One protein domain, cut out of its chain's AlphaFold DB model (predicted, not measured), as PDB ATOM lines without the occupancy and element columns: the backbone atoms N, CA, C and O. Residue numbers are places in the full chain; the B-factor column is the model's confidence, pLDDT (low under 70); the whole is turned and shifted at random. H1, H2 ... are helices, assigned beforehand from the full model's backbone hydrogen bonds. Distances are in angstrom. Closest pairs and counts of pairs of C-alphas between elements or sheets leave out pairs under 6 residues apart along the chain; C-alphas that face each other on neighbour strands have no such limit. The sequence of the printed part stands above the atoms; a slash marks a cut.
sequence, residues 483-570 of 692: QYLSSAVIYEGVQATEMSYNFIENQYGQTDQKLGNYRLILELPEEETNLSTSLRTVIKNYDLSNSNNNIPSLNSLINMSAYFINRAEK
ATOM      1  N   GLN A 483     278.685 282.125 245.793       79.31
ATOM      2  CA  GLN A 483     278.112 280.955 246.464       79.31
ATOM      3  C   GLN A 483     278.932 279.675 246.251       79.31
ATOM      4  O   GLN A 483     279.100 278.887 247.185       79.31
ATOM      5  N   TYR A 484     279.453 279.465 245.040       82.81
ATOM      6  CA  TYR A 484     280.322 278.328 244.759       82.81
ATOM      7  C   TYR A 484     281.672 278.484 245.469       82.81
ATOM      8  O   TYR A 484     282.067 277.611 246.237       82.81
ATOM      9  N   LEU A 485     282.349 279.626 245.300       85.75
ATOM     10  CA  LEU A 485     283.659 279.864 245.922       85.75
ATOM     11  C   LEU A 485     283.602 279.818 247.455       85.75
ATOM     12  O   LEU A 485     284.504 279.272 248.087       85.75
ATOM     13  N   SER A 486     282.538 280.351 248.058       88.31
ATOM     14  CA  SER A 486     282.342 280.372 249.508       88.31
ATOM     15  C   SER A 486     282.058 278.993 250.100       88.31
ATOM     16  O   SER A 486     282.174 278.839 251.314       88.31
ATOM     17  N   SER A 487     281.709 278.002 249.275       90.88
ATOM     18  CA  SER A 487     281.386 276.641 249.714       90.88
ATOM     19  C   SER A 487     282.173 275.540 249.000       90.88
ATOM     20  O   SER A 487     281.828 274.377 249.145       90.88
ATOM     21  N   ALA A 488     283.242 275.865 248.271       92.12
ATOM     22  CA  ALA A 488     283.956 274.907 247.424       92.12
ATOM     23  C   ALA A 488     284.458 273.647 248.165       92.12
ATOM     24  O   ALA A 488     284.314 272.543 247.659       92.12
ATOM     25  N   VAL A 489     285.015 273.776 249.373       94.69
ATOM     26  CA  VAL A 489     285.465 272.623 250.183       94.69
ATOM     27  C   VAL A 489     284.268 271.824 250.692       94.69
ATOM     28  O   VAL A 489     284.299 270.598 250.702       94.69
ATOM     29  N   ILE A 490     283.207 272.519 251.113       94.56
ATOM     30  CA  ILE A 490     281.969 271.891 251.588       94.56
ATOM     31  C   ILE A 490     281.318 271.089 250.463       94.56
ATOM     32  O   ILE A 490     280.926 269.947 250.681       94.56
ATOM     33  N   TYR A 491     281.238 271.677 249.271       93.62
ATOM     34  CA  TYR A 491     280.720 271.048 248.068       93.62
ATOM     35  C   TYR A 491     281.436 269.725 247.811       93.62
ATOM     36  O   TYR A 491     280.793 268.679 247.773       93.62
ATOM     37  N   GLU A 492     282.767 269.754 247.732       94.25
ATOM     38  CA  GLU A 492     283.576 268.558 247.497       94.25
ATOM     39  C   GLU A 492     283.453 267.532 248.631       94.25
ATOM     40  O   GLU A 492     283.380 266.332 248.376       94.25
ATOM     41  N   GLY A 493     283.362 267.984 249.886       94.56
ATOM     42  CA  GLY A 493     283.132 267.100 251.029       94.56
ATOM     43  C   GLY A 493     281.792 266.377 250.946       94.56
ATOM     44  O   GLY A 493     281.738 265.161 251.096       94.56
ATOM     45  N   VAL A 494     280.722 267.096 250.608       94.44
ATOM     46  CA  VAL A 494     279.397 266.507 250.385       94.44
ATOM     47  C   VAL A 494     279.416 265.538 249.203       94.44
ATOM     48  O   VAL A 494     278.774 264.493 249.276       94.44
ATOM     49  N   GLN A 495     280.148 265.837 248.123       92.44
ATOM     50  CA  GLN A 495     280.301 264.902 247.002       92.44
ATOM     51  C   GLN A 495     281.074 263.638 247.397       92.44
ATOM     52  O   GLN A 495     280.767 262.566 246.875       92.44
ATOM     53  N   ALA A 496     282.036 263.749 248.316       92.44
ATOM     54  CA  ALA A 496     282.849 262.646 248.821       92.44
ATOM     55  C   ALA A 496     282.120 261.736 249.828       92.44
ATOM     56  O   ALA A 496     282.526 260.586 250.005       92.44
ATOM     57  N   THR A 497     281.053 262.217 250.469       92.56
ATOM     58  CA  THR A 497     280.232 261.425 251.396       92.56
ATOM     59  C   THR A 497     279.401 260.369 250.664       92.56
ATOM     60  O   THR A 497     278.822 260.622 249.603       92.56
ATOM     61  N   GLU A 498     279.321 259.176 251.249       89.81
ATOM     62  CA  GLU A 498     278.446 258.093 250.803       89.81
ATOM     63  C   GLU A 498     277.069 258.240 251.467       89.81
ATOM     64  O   GLU A 498     276.913 257.925 252.642       89.81
ATOM     65  N   MET A 499     276.094 258.773 250.725       89.06
ATOM     66  CA  MET A 499     274.713 258.965 251.185       89.06
ATOM     67  C   MET A 499     273.822 257.854 250.629       89.06
ATOM     68  O   MET A 499     273.909 257.542 249.442       89.06
ATOM     69  N   SER A 500     272.946 257.298 251.465       87.25
ATOM     70  CA  SER A 500     271.937 256.314 251.052       87.25
ATOM     71  C   SER A 500     270.599 256.961 250.673       87.25
ATOM     72  O   SER A 500     269.737 256.296 250.099       87.25
ATOM     73  N   TYR A 501     270.430 258.262 250.942       85.81
ATOM     74  CA  TYR A 501     269.246 259.022 250.543       85.81
ATOM     75  C   TYR A 501     269.090 259.111 249.016       85.81
ATOM     76  O   TYR A 501     269.981 259.577 248.300       85.81
ATOM     77  N   ASN A 502     267.907 258.745 248.520       83.62
ATOM     78  CA  ASN A 502     267.552 258.872 247.108       83.62
ATOM     79  C   ASN A 502     267.067 260.294 246.803       83.62
ATOM     80  O   ASN A 502     265.892 260.619 246.981       83.62
ATOM     81  N   PHE A 503     267.973 261.146 246.322       84.75
ATOM     82  CA  PHE A 503     267.643 262.516 245.934       84.75
ATOM     83  C   PHE A 503     266.707 262.574 244.719       84.75
ATOM     84  O   PHE A 503     266.888 261.851 243.740       84.75
ATOM     85  N   ILE A 504     265.750 263.504 244.755       83.56
ATOM     86  CA  ILE A 504     264.917 263.832 243.595       83.56
ATOM     87  C   ILE A 504     265.751 264.679 242.629       83.56
ATOM     88  O   ILE A 504     266.357 265.679 243.018       83.56
ATOM     89  N   GLU A 505     265.787 264.282 241.362       86.44
ATOM     90  CA  GLU A 505     266.445 265.057 240.315       86.44
ATOM     91  C   GLU A 505     265.526 266.162 239.789       86.44
ATOM     92  O   GLU A 505     264.331 265.961 239.559       86.44
ATOM     93  N   ASN A 506     266.090 267.349 239.568       85.75
ATOM     94  CA  ASN A 506     265.385 268.412 238.861       85.75
ATOM     95  C   ASN A 506     265.282 268.109 237.348       85.75
ATOM     96  O   ASN A 506     265.846 267.144 236.837       85.75
ATOM     97  N   GLN A 507     264.622 268.995 236.597       82.56
ATOM     98  CA  GLN A 507     264.471 268.896 235.133       82.56
ATOM     99  C   GLN A 507     265.793 268.827 234.329       82.56
ATOM    100  O   GLN A 507     265.761 268.582 233.127       82.56
ATOM    101  N   TYR A 508     266.942 269.053 234.974       81.00
ATOM    102  CA  TYR A 508     268.285 268.973 234.395       81.00
ATOM    103  C   TYR A 508     269.094 267.765 234.910       81.00
ATOM    104  O   TYR A 508     270.301 267.705 234.673       81.00
ATOM    105  N   GLY A 509     268.478 266.825 235.638       80.19
ATOM    106  CA  GLY A 509     269.169 265.658 236.209       80.19
ATOM    107  C   GLY A 509     270.083 265.998 237.397       80.19
ATOM    108  O   GLY A 509     271.045 265.285 237.693       80.19
ATOM    109  N   GLN A 510     269.865 267.147 238.047       81.62
ATOM    110  CA  GLN A 510     270.674 267.595 239.180       81.62
ATOM    111  C   GLN A 510     269.930 267.342 240.491       81.62
ATOM    112  O   GLN A 510     268.830 267.843 240.705       81.62
ATOM    113  N   THR A 511     270.575 266.591 241.375       83.94
ATOM    114  CA  THR A 511     270.168 266.363 242.768       83.94
ATOM    115  C   THR A 511     270.497 267.574 243.646       83.94
ATOM    116  O   THR A 511     271.485 268.263 243.372       83.94
ATOM    117  N   ASP A 512     269.807 267.750 244.774       80.88
ATOM    118  CA  ASP A 512     270.140 268.760 245.798       80.88
ATOM    119  C   ASP A 512     271.604 268.715 246.276       80.88
ATOM    120  O   ASP A 512     272.206 269.757 246.548       80.88
ATOM    121  N   GLN A 513     272.217 267.525 246.287       79.50
ATOM    122  CA  GLN A 513     273.644 267.330 246.562       79.50
ATOM    123  C   GLN A 513     274.535 268.097 245.567       79.50
ATOM    124  O   GLN A 513     275.453 268.816 245.958       79.50
ATOM    125  N   LYS A 514     274.244 267.980 244.264       82.12
ATOM    126  CA  LYS A 514     274.950 268.682 243.174       82.12
ATOM    127  C   LYS A 514     274.649 270.179 243.145       82.12
ATOM    128  O   LYS A 514     275.471 270.943 242.650       82.12
ATOM    129  N   LEU A 515     273.493 270.590 243.662       83.06
ATOM    130  CA  LEU A 515     273.102 271.996 243.769       83.06
ATOM    131  C   LEU A 515     273.676 272.684 245.020       83.06
ATOM    132  O   LEU A 515     273.614 273.908 245.116       83.06
ATOM    133  N   GLY A 516     274.246 271.927 245.964       81.56
ATOM    134  CA  GLY A 516     274.794 272.475 247.206       81.56
ATOM    135  C   GLY A 516     273.711 273.001 248.152       81.56
ATOM    136  O   GLY A 516     273.922 274.004 248.836       81.56
ATOM    137  N   ASN A 517     272.541 272.353 248.191       85.81
ATOM    138  CA  ASN A 517     271.451 272.705 249.106       85.81
ATOM    139  C   ASN A 517     271.737 272.174 250.522       85.81
ATOM    140  O   ASN A 517     271.106 271.241 251.015       85.81
ATOM    141  N   TYR A 518     272.754 272.744 251.170       88.94
ATOM    142  CA  TYR A 518     273.312 272.192 252.405       88.94
ATOM    143  C   TYR A 518     272.337 272.178 253.584       88.94
ATOM    144  O   TYR A 518     272.454 271.321 254.457       88.94
ATOM    145  N   ARG A 519     271.367 273.098 253.606       86.06
ATOM    146  CA  ARG A 519     270.336 273.137 254.642       86.06
ATOM    147  C   ARG A 519     269.435 271.910 254.585       86.06
ATOM    148  O   ARG A 519     269.239 271.272 255.612       86.06
ATOM    149  N   LEU A 520     268.965 271.539 253.392       86.56
ATOM    150  CA  LEU A 520     268.194 270.310 253.205       86.56
ATOM    151  C   LEU A 520     269.001 269.093 253.669       86.56
ATOM    152  O   LEU A 520     268.496 268.262 254.410       86.56
ATOM    153  N   ILE A 521     270.281 269.029 253.291       88.31
ATOM    154  CA  ILE A 521     271.175 267.927 253.671       88.31
ATOM    155  C   ILE A 521     271.327 267.820 255.200       88.31
ATOM    156  O   ILE A 521     271.417 266.715 255.724       88.31
ATOM    157  N   LEU A 522     271.337 268.940 255.931       89.62
ATOM    158  CA  LEU A 522     271.368 268.935 257.397       89.62
ATOM    159  C   LEU A 522     270.040 268.513 258.046       89.62
ATOM    160  O   LEU A 522     270.063 268.058 259.189       89.62
ATOM    161  N   GLU A 523     268.912 268.713 257.362       89.69
ATOM    162  CA  GLU A 523     267.565 268.371 257.842       89.69
ATOM    163  C   GLU A 523     267.219 266.885 257.618       89.69
ATOM    164  O   GLU A 523     266.320 266.362 258.278       89.69
ATOM    165  N   LEU A 524     267.942 266.190 256.731       88.94
ATOM    166  CA  LEU A 524     267.789 264.753 256.487       88.94
ATOM    167  C   LEU A 524     268.272 263.892 257.679       88.94
ATOM    168  O   LEU A 524     269.161 264.312 258.432       88.94
ATOM    169  N   PRO A 525     267.741 262.662 257.841       88.50
ATOM    170  CA  PRO A 525     268.185 261.724 258.873       88.50
ATOM    171  C   PRO A 525     269.698 261.448 258.827       88.50
ATOM    172  O   PRO A 525     270.303 261.326 257.758       88.50
ATOM    173  N   GLU A 526     270.338 261.321 259.996       85.06
ATOM    174  CA  GLU A 526     271.793 261.096 260.067       85.06
ATOM    175  C   GLU A 526     272.203 259.759 259.435       85.06
ATOM    176  O   GLU A 526     273.194 259.712 258.708       85.06
ATOM    177  N   GLU A 527     271.388 258.717 259.622       83.06
ATOM    178  CA  GLU A 527     271.591 257.383 259.037       83.06
ATOM    179  C   GLU A 527     271.570 257.395 257.499       83.06
ATOM    180  O   GLU A 527     272.242 256.585 256.863       83.06
ATOM    181  N   GLU A 528     270.839 258.332 256.889       86.75
ATOM    182  CA  GLU A 528     270.708 258.431 255.429       86.75
ATOM    183  C   GLU A 528     271.788 259.316 254.785       86.75
ATOM    184  O   GLU A 528     272.093 259.194 253.593       86.75
ATOM    185  N   THR A 529     272.377 260.218 255.575       86.62
ATOM    186  CA  THR A 529     273.361 261.203 255.103       86.62
ATOM    187  C   THR A 529     274.801 260.819 255.395       86.62
ATOM    188  O   THR A 529     275.681 261.250 254.654       86.62
ATOM    189  N   ASN A 530     275.063 260.058 256.465       91.06
ATOM    190  CA  ASN A 530     276.397 259.581 256.848       91.06
ATOM    191  C   ASN A 530     277.488 260.686 256.842       91.06
ATOM    192  O   ASN A 530     278.642 260.477 256.458       91.06
ATOM    193  N   LEU A 531     277.115 261.917 257.215       93.88
ATOM    194  CA  LEU A 531     278.059 263.033 257.314       93.88
ATOM    195  C   LEU A 531     278.956 262.838 258.532       93.88
ATOM    196  O   LEU A 531     278.441 262.762 259.649       93.88
ATOM    197  N   SER A 532     280.272 262.911 258.333       95.25
ATOM    198  CA  SER A 532     281.215 263.026 259.444       95.25
ATOM    199  C   SER A 532     280.893 264.245 260.315       95.25
ATOM    200  O   SER A 532     280.382 265.279 259.855       95.25
ATOM    201  N   THR A 533     281.261 264.164 261.587       95.19
ATOM    202  CA  THR A 533     281.180 265.253 262.563       95.19
ATOM    203  C   THR A 533     281.890 266.509 262.062       95.19
ATOM    204  O   THR A 533     281.337 267.610 262.185       95.19
ATOM    205  N   SER A 534     283.060 266.379 261.426       95.25
ATOM    206  CA  SER A 534     283.794 267.513 260.850       95.25
ATOM    207  C   SER A 534     283.001 268.206 259.745       95.25
ATOM    208  O   SER A 534     282.783 269.420 259.817       95.25
ATOM    209  N   LEU A 535     282.529 267.460 258.742       95.19
ATOM    210  CA  LEU A 535     281.785 268.031 257.619       95.19
ATOM    211  C   LEU A 535     280.460 268.643 258.089       95.19
ATOM    212  O   LEU A 535     280.164 269.793 257.761       95.19
ATOM    213  N   ARG A 536     279.712 267.930 258.940       94.62
ATOM    214  CA  ARG A 536     278.470 268.418 259.561       94.62
ATOM    215  C   ARG A 536     278.689 269.736 260.307       94.62
ATOM    216  O   ARG A 536     277.881 270.655 260.186       94.62
ATOM    217  N   THR A 537     279.794 269.864 261.040       92.75
ATOM    218  CA  THR A 537     280.138 271.085 261.788       92.75
ATOM    219  C   THR A 537     280.466 272.248 260.855       92.75
ATOM    220  O   THR A 537     279.974 273.362 261.055       92.75
ATOM    221  N   VAL A 538     281.256 272.007 259.804       92.62
ATOM    222  CA  VAL A 538     281.595 273.038 258.812       92.62
ATOM    223  C   VAL A 538     280.348 273.510 258.055       92.62
ATOM    224  O   VAL A 538     280.199 274.716 257.850       92.62
ATOM    225  N   ILE A 539     279.427 272.603 257.703       92.19
ATOM    226  CA  ILE A 539     278.158 272.952 257.052       92.19
ATOM    227  C   ILE A 539     277.277 273.802 257.977       92.19
ATOM    228  O   ILE A 539     276.822 274.869 257.566       92.19
ATOM    229  N   LYS A 540     277.080 273.386 259.238       90.31
ATOM    230  CA  LYS A 540     276.290 274.151 260.224       90.31
ATOM    231  C   LYS A 540     276.836 275.568 260.406       90.31
ATOM    232  O   LYS A 540     276.079 276.535 260.391       90.31
ATOM    233  N   ASN A 541     278.158 275.704 260.517       87.50
ATOM    234  CA  ASN A 541     278.810 277.009 260.640       87.50
ATOM    235  C   ASN A 541     278.661 277.863 259.373       87.50
ATOM    236  O   ASN A 541     278.534 279.082 259.474       87.50
ATOM    237  N   TYR A 542     278.689 277.249 258.187       86.25
ATOM    238  CA  TYR A 542     278.468 277.951 256.923       86.25
ATOM    239  C   TYR A 542     277.052 278.533 256.839       86.25
ATOM    240  O   TYR A 542     276.920 279.742 256.636       86.25
ATOM    241  N   ASP A 543     276.029 277.705 257.072       80.06
ATOM    242  CA  ASP A 543     274.612 278.083 256.963       80.06
ATOM    243  C   ASP A 543     274.236 279.205 257.947       80.06
ATOM    244  O   ASP A 543     273.674 280.227 257.551       80.06
ATOM    245  N   LEU A 544     274.678 279.095 259.208       74.88
ATOM    246  CA  LEU A 544     274.474 280.126 260.237       74.88
ATOM    247  C   LEU A 544     275.194 281.450 259.931       74.88
ATOM    248  O   LEU A 544     274.753 282.511 260.367       74.88
ATOM    249  N   SER A 545     276.329 281.403 259.225       66.88
ATOM    250  CA  SER A 545     277.133 282.598 258.933       66.88
ATOM    251  C   SER A 545     276.647 283.372 257.709       66.88
ATOM    252  O   SER A 545     276.746 284.595 257.686       66.88
ATOM    253  N   ASN A 546     276.088 282.682 256.711       61.22
ATOM    254  CA  ASN A 546     275.590 283.313 255.488       61.22
ATOM    255  C   ASN A 546     274.269 284.069 255.691       61.22
ATOM    256  O   ASN A 546     273.907 284.885 254.846       61.22
ATOM    257  N   SER A 547     273.551 283.838 256.796       52.62
ATOM    258  CA  SER A 547     272.296 284.539 257.078       52.62
ATOM    259  C   SER A 547     272.490 285.994 257.528       52.62
ATOM    260  O   SER A 547     271.531 286.757 257.485       52.62
ATOM    261  N   ASN A 548     273.701 286.398 257.942       52.31
ATOM    262  CA  ASN A 548     273.988 287.732 258.476       52.31
ATOM    263  C   ASN A 548     275.298 288.319 257.900       52.31
ATOM    264  O   ASN A 548     276.383 287.940 258.332       52.31
ATOM    265  N   ASN A 549     275.170 289.346 257.045       51.84
ATOM    266  CA  ASN A 549     276.174 290.344 256.608       51.84
ATOM    267  C   ASN A 549     276.885 290.152 255.253       51.84
ATOM    268  O   ASN A 549     277.333 289.076 254.881       51.84
ATOM    269  N   ASN A 550     277.124 291.292 254.586       57.97
ATOM    270  CA  ASN A 550     277.950 291.473 253.379       57.97
ATOM    271  C   ASN A 550     279.462 291.201 253.595       57.97
ATOM    272  O   ASN A 550     280.286 291.654 252.801       57.97
ATOM    273  N   ILE A 551     279.852 290.532 254.688       66.81
ATOM    274  CA  ILE A 551     281.248 290.232 255.029       66.81
ATOM    275  C   ILE A 551     281.435 288.712 254.960       66.81
ATOM    276  O   ILE A 551     280.729 287.999 255.671       66.81
ATOM    277  N   PRO A 552     282.391 288.203 254.161       71.12
ATOM    278  CA  PRO A 552     282.652 286.772 254.084       71.12
ATOM    279  C   PRO A 552     283.079 286.220 255.452       71.12
ATOM    280  O   PRO A 552     283.982 286.751 256.102       71.12
ATOM    281  N   SER A 553     282.441 285.131 255.889       82.81
ATOM    282  CA  SER A 553     282.817 284.412 257.109       82.81
ATOM    283  C   SER A 553     284.201 283.765 256.975       82.81
ATOM    284  O   SER A 553     284.663 283.485 255.865       82.81
ATOM    285  N   LEU A 554     284.865 283.456 258.096       82.62
ATOM    286  CA  LEU A 554     286.161 282.755 258.070       82.62
ATOM    287  C   LEU A 554     286.081 281.437 257.280       82.62
ATOM    288  O   LEU A 554     286.998 281.108 256.533       82.62
ATOM    289  N   ASN A 555     284.958 280.724 257.395       85.25
ATOM    290  CA  ASN A 555     284.712 279.499 256.643       85.25
ATOM    291  C   ASN A 555     284.667 279.770 255.129       85.25
ATOM    292  O   ASN A 555     285.347 279.092 254.362       85.25
ATOM    293  N   SER A 556     283.949 280.813 254.696       86.19
ATOM    294  CA  SER A 556     283.901 281.192 253.278       86.19
ATOM    295  C   SER A 556     285.274 281.592 252.718       86.19
ATOM    296  O   SER A 556     285.608 281.220 251.596       86.19
ATOM    297  N   LEU A 557     286.115 282.259 253.519       84.38
ATOM    298  CA  LEU A 557     287.488 282.604 253.138       84.38
ATOM    299  C   LEU A 557     288.374 281.365 252.991       84.38
ATOM    300  O   LEU A 557     289.169 281.302 252.052       84.38
ATOM    301  N   ILE A 558     288.242 280.375 253.881       87.44
ATOM    302  CA  ILE A 558     288.966 279.099 253.777       87.44
ATOM    303  C   ILE A 558     288.535 278.349 252.513       87.44
ATOM    304  O   ILE A 558     289.400 277.910 251.759       87.44
ATOM    305  N   ASN A 559     287.228 278.262 252.246       90.25
ATOM    306  CA  ASN A 559     286.682 277.622 251.045       90.25
ATOM    307  C   ASN A 559     287.203 278.286 249.761       90.25
ATOM    308  O   ASN A 559     287.756 277.611 248.890       90.25
ATOM    309  N   MET A 560     287.120 279.616 249.691       87.38
ATOM    310  CA  MET A 560     287.610 280.395 248.555       87.38
ATOM    311  C   MET A 560     289.123 280.219 248.372       87.38
ATOM    312  O   MET A 560     289.597 279.990 247.259       87.38
ATOM    313  N   SER A 561     289.895 280.273 249.461       85.38
ATOM    314  CA  SER A 561     291.350 280.091 249.418       85.38
ATOM    315  C   SER A 561     291.727 278.692 248.939       85.38
ATOM    316  O   SER A 561     292.602 278.559 248.083       85.38
ATOM    317  N   ALA A 562     291.049 277.658 249.450       89.25
ATOM    318  CA  ALA A 562     291.261 276.264 249.074       89.25
ATOM    319  C   ALA A 562     291.026 276.039 247.577       89.25
ATOM    320  O   ALA A 562     291.791 275.311 246.946       89.25
ATOM    321  N   TYR A 563     290.024 276.700 246.992       87.56
ATOM    322  CA  TYR A 563     289.788 276.663 245.553       87.56
ATOM    323  C   TYR A 563     290.993 277.211 244.767       87.56
ATOM    324  O   TYR A 563     291.578 276.495 243.954       87.56
ATOM    325  N   PHE A 564     291.452 278.431 245.074       82.12
ATOM    326  CA  PHE A 564     292.560 279.068 244.341       82.12
ATOM    327  C   PHE A 564     293.907 278.355 244.483       82.12
ATOM    328  O   PHE A 564     294.745 278.439 243.585       82.12
ATOM    329  N   ILE A 565     294.138 277.638 245.585       81.81
ATOM    330  CA  ILE A 565     295.361 276.838 245.759       81.81
ATOM    331  C   ILE A 565     295.226 275.396 245.243       81.81
ATOM    332  O   ILE A 565     296.185 274.626 245.374       81.81
ATOM    333  N   ASN A 566     294.087 275.042 244.635       86.06
ATOM    334  CA  ASN A 566     293.738 273.697 244.172       86.06
ATOM    335  C   ASN A 566     293.785 272.642 245.300       86.06
ATOM    336  O   ASN A 566     294.536 271.659 245.261       86.06
ATOM    337  N   ARG A 567     293.041 272.915 246.377       89.62
ATOM    338  CA  ARG A 567     292.884 272.055 247.562       89.62
ATOM    339  C   ARG A 567     291.438 271.831 247.996       89.62
ATOM    340  O   ARG A 567     291.238 271.052 248.919       89.62
ATOM    341  N   ALA A 568     290.458 272.437 247.322       92.62
ATOM    342  CA  ALA A 568     289.042 272.256 247.639       92.62
ATOM    343  C   ALA A 568     288.639 270.771 247.703       92.62
ATOM    344  O   ALA A 568     288.132 270.339 248.732       92.62
ATOM    345  N   GLU A 569     288.983 269.982 246.677       92.00
ATOM    346  CA  GLU A 569     288.693 268.541 246.621       92.00
ATOM    347  C   GLU A 569     289.352 267.774 247.778       92.00
ATOM    348  O   GLU A 569     288.681 267.094 248.547       92.00
ATOM    349  N   LYS A 570     290.672 267.918 247.958       91.94
ATOM    350  CA  LYS A 570     291.421 267.159 248.976       91.94
ATOM    351  C   LYS A 570     290.998 267.506 250.401       91.94
ATOM    352  O   LYS A 570     290.880 266.613 251.233       91.94
TER     353      LYS A 570
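Overview. This is residues 483 to 570 of the 692 residues of an uncharacterized protein of Gammaproteobacteria bacterium (UniProt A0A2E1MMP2). Two helices, H1 and H5, make the core; H6 packs across them on one side, and short H2 and H3 pack on the other, where the long loop of residues 497 to 511 also lies. The printed part has 88 residues with six named helices, H1 to H6, and no named strand: all helix. It is compact, with a radius of gyration of the C-alphas of 13.0 A and spans of 34 by 25 by 23 A.

Along the chain. H1, residues 488 to 496, starts at C-alpha (283.956, 274.907, 247.424). H2 is 512 to 515, H3 518 to 523, H4 526 to 529. H5, 533 to 546, is 20.2 A long; H6, 554 to 564, ends at (292.560, 279.068, 244.341).

Arrangement. H1 touches H5 at a steep tilt of 39 degrees, opposite ways; the closest C-alphas, Ile 490 and Ile 539, are 6.7 A apart. H1 touches H6, about perpendicular at 80 degrees, closest at C-alphas 489 and 559, 5.2 A. H4 touches no helix. In H1, H3, H5 and H6 every O i to N i+4 pair is within hydrogen-bond range; H2 and H4 are too short for one.

Size, cuts and confidence. The printed part has no cut. The link H1 to H2 is long. Residues 545 to 551 are under pLDDT 70.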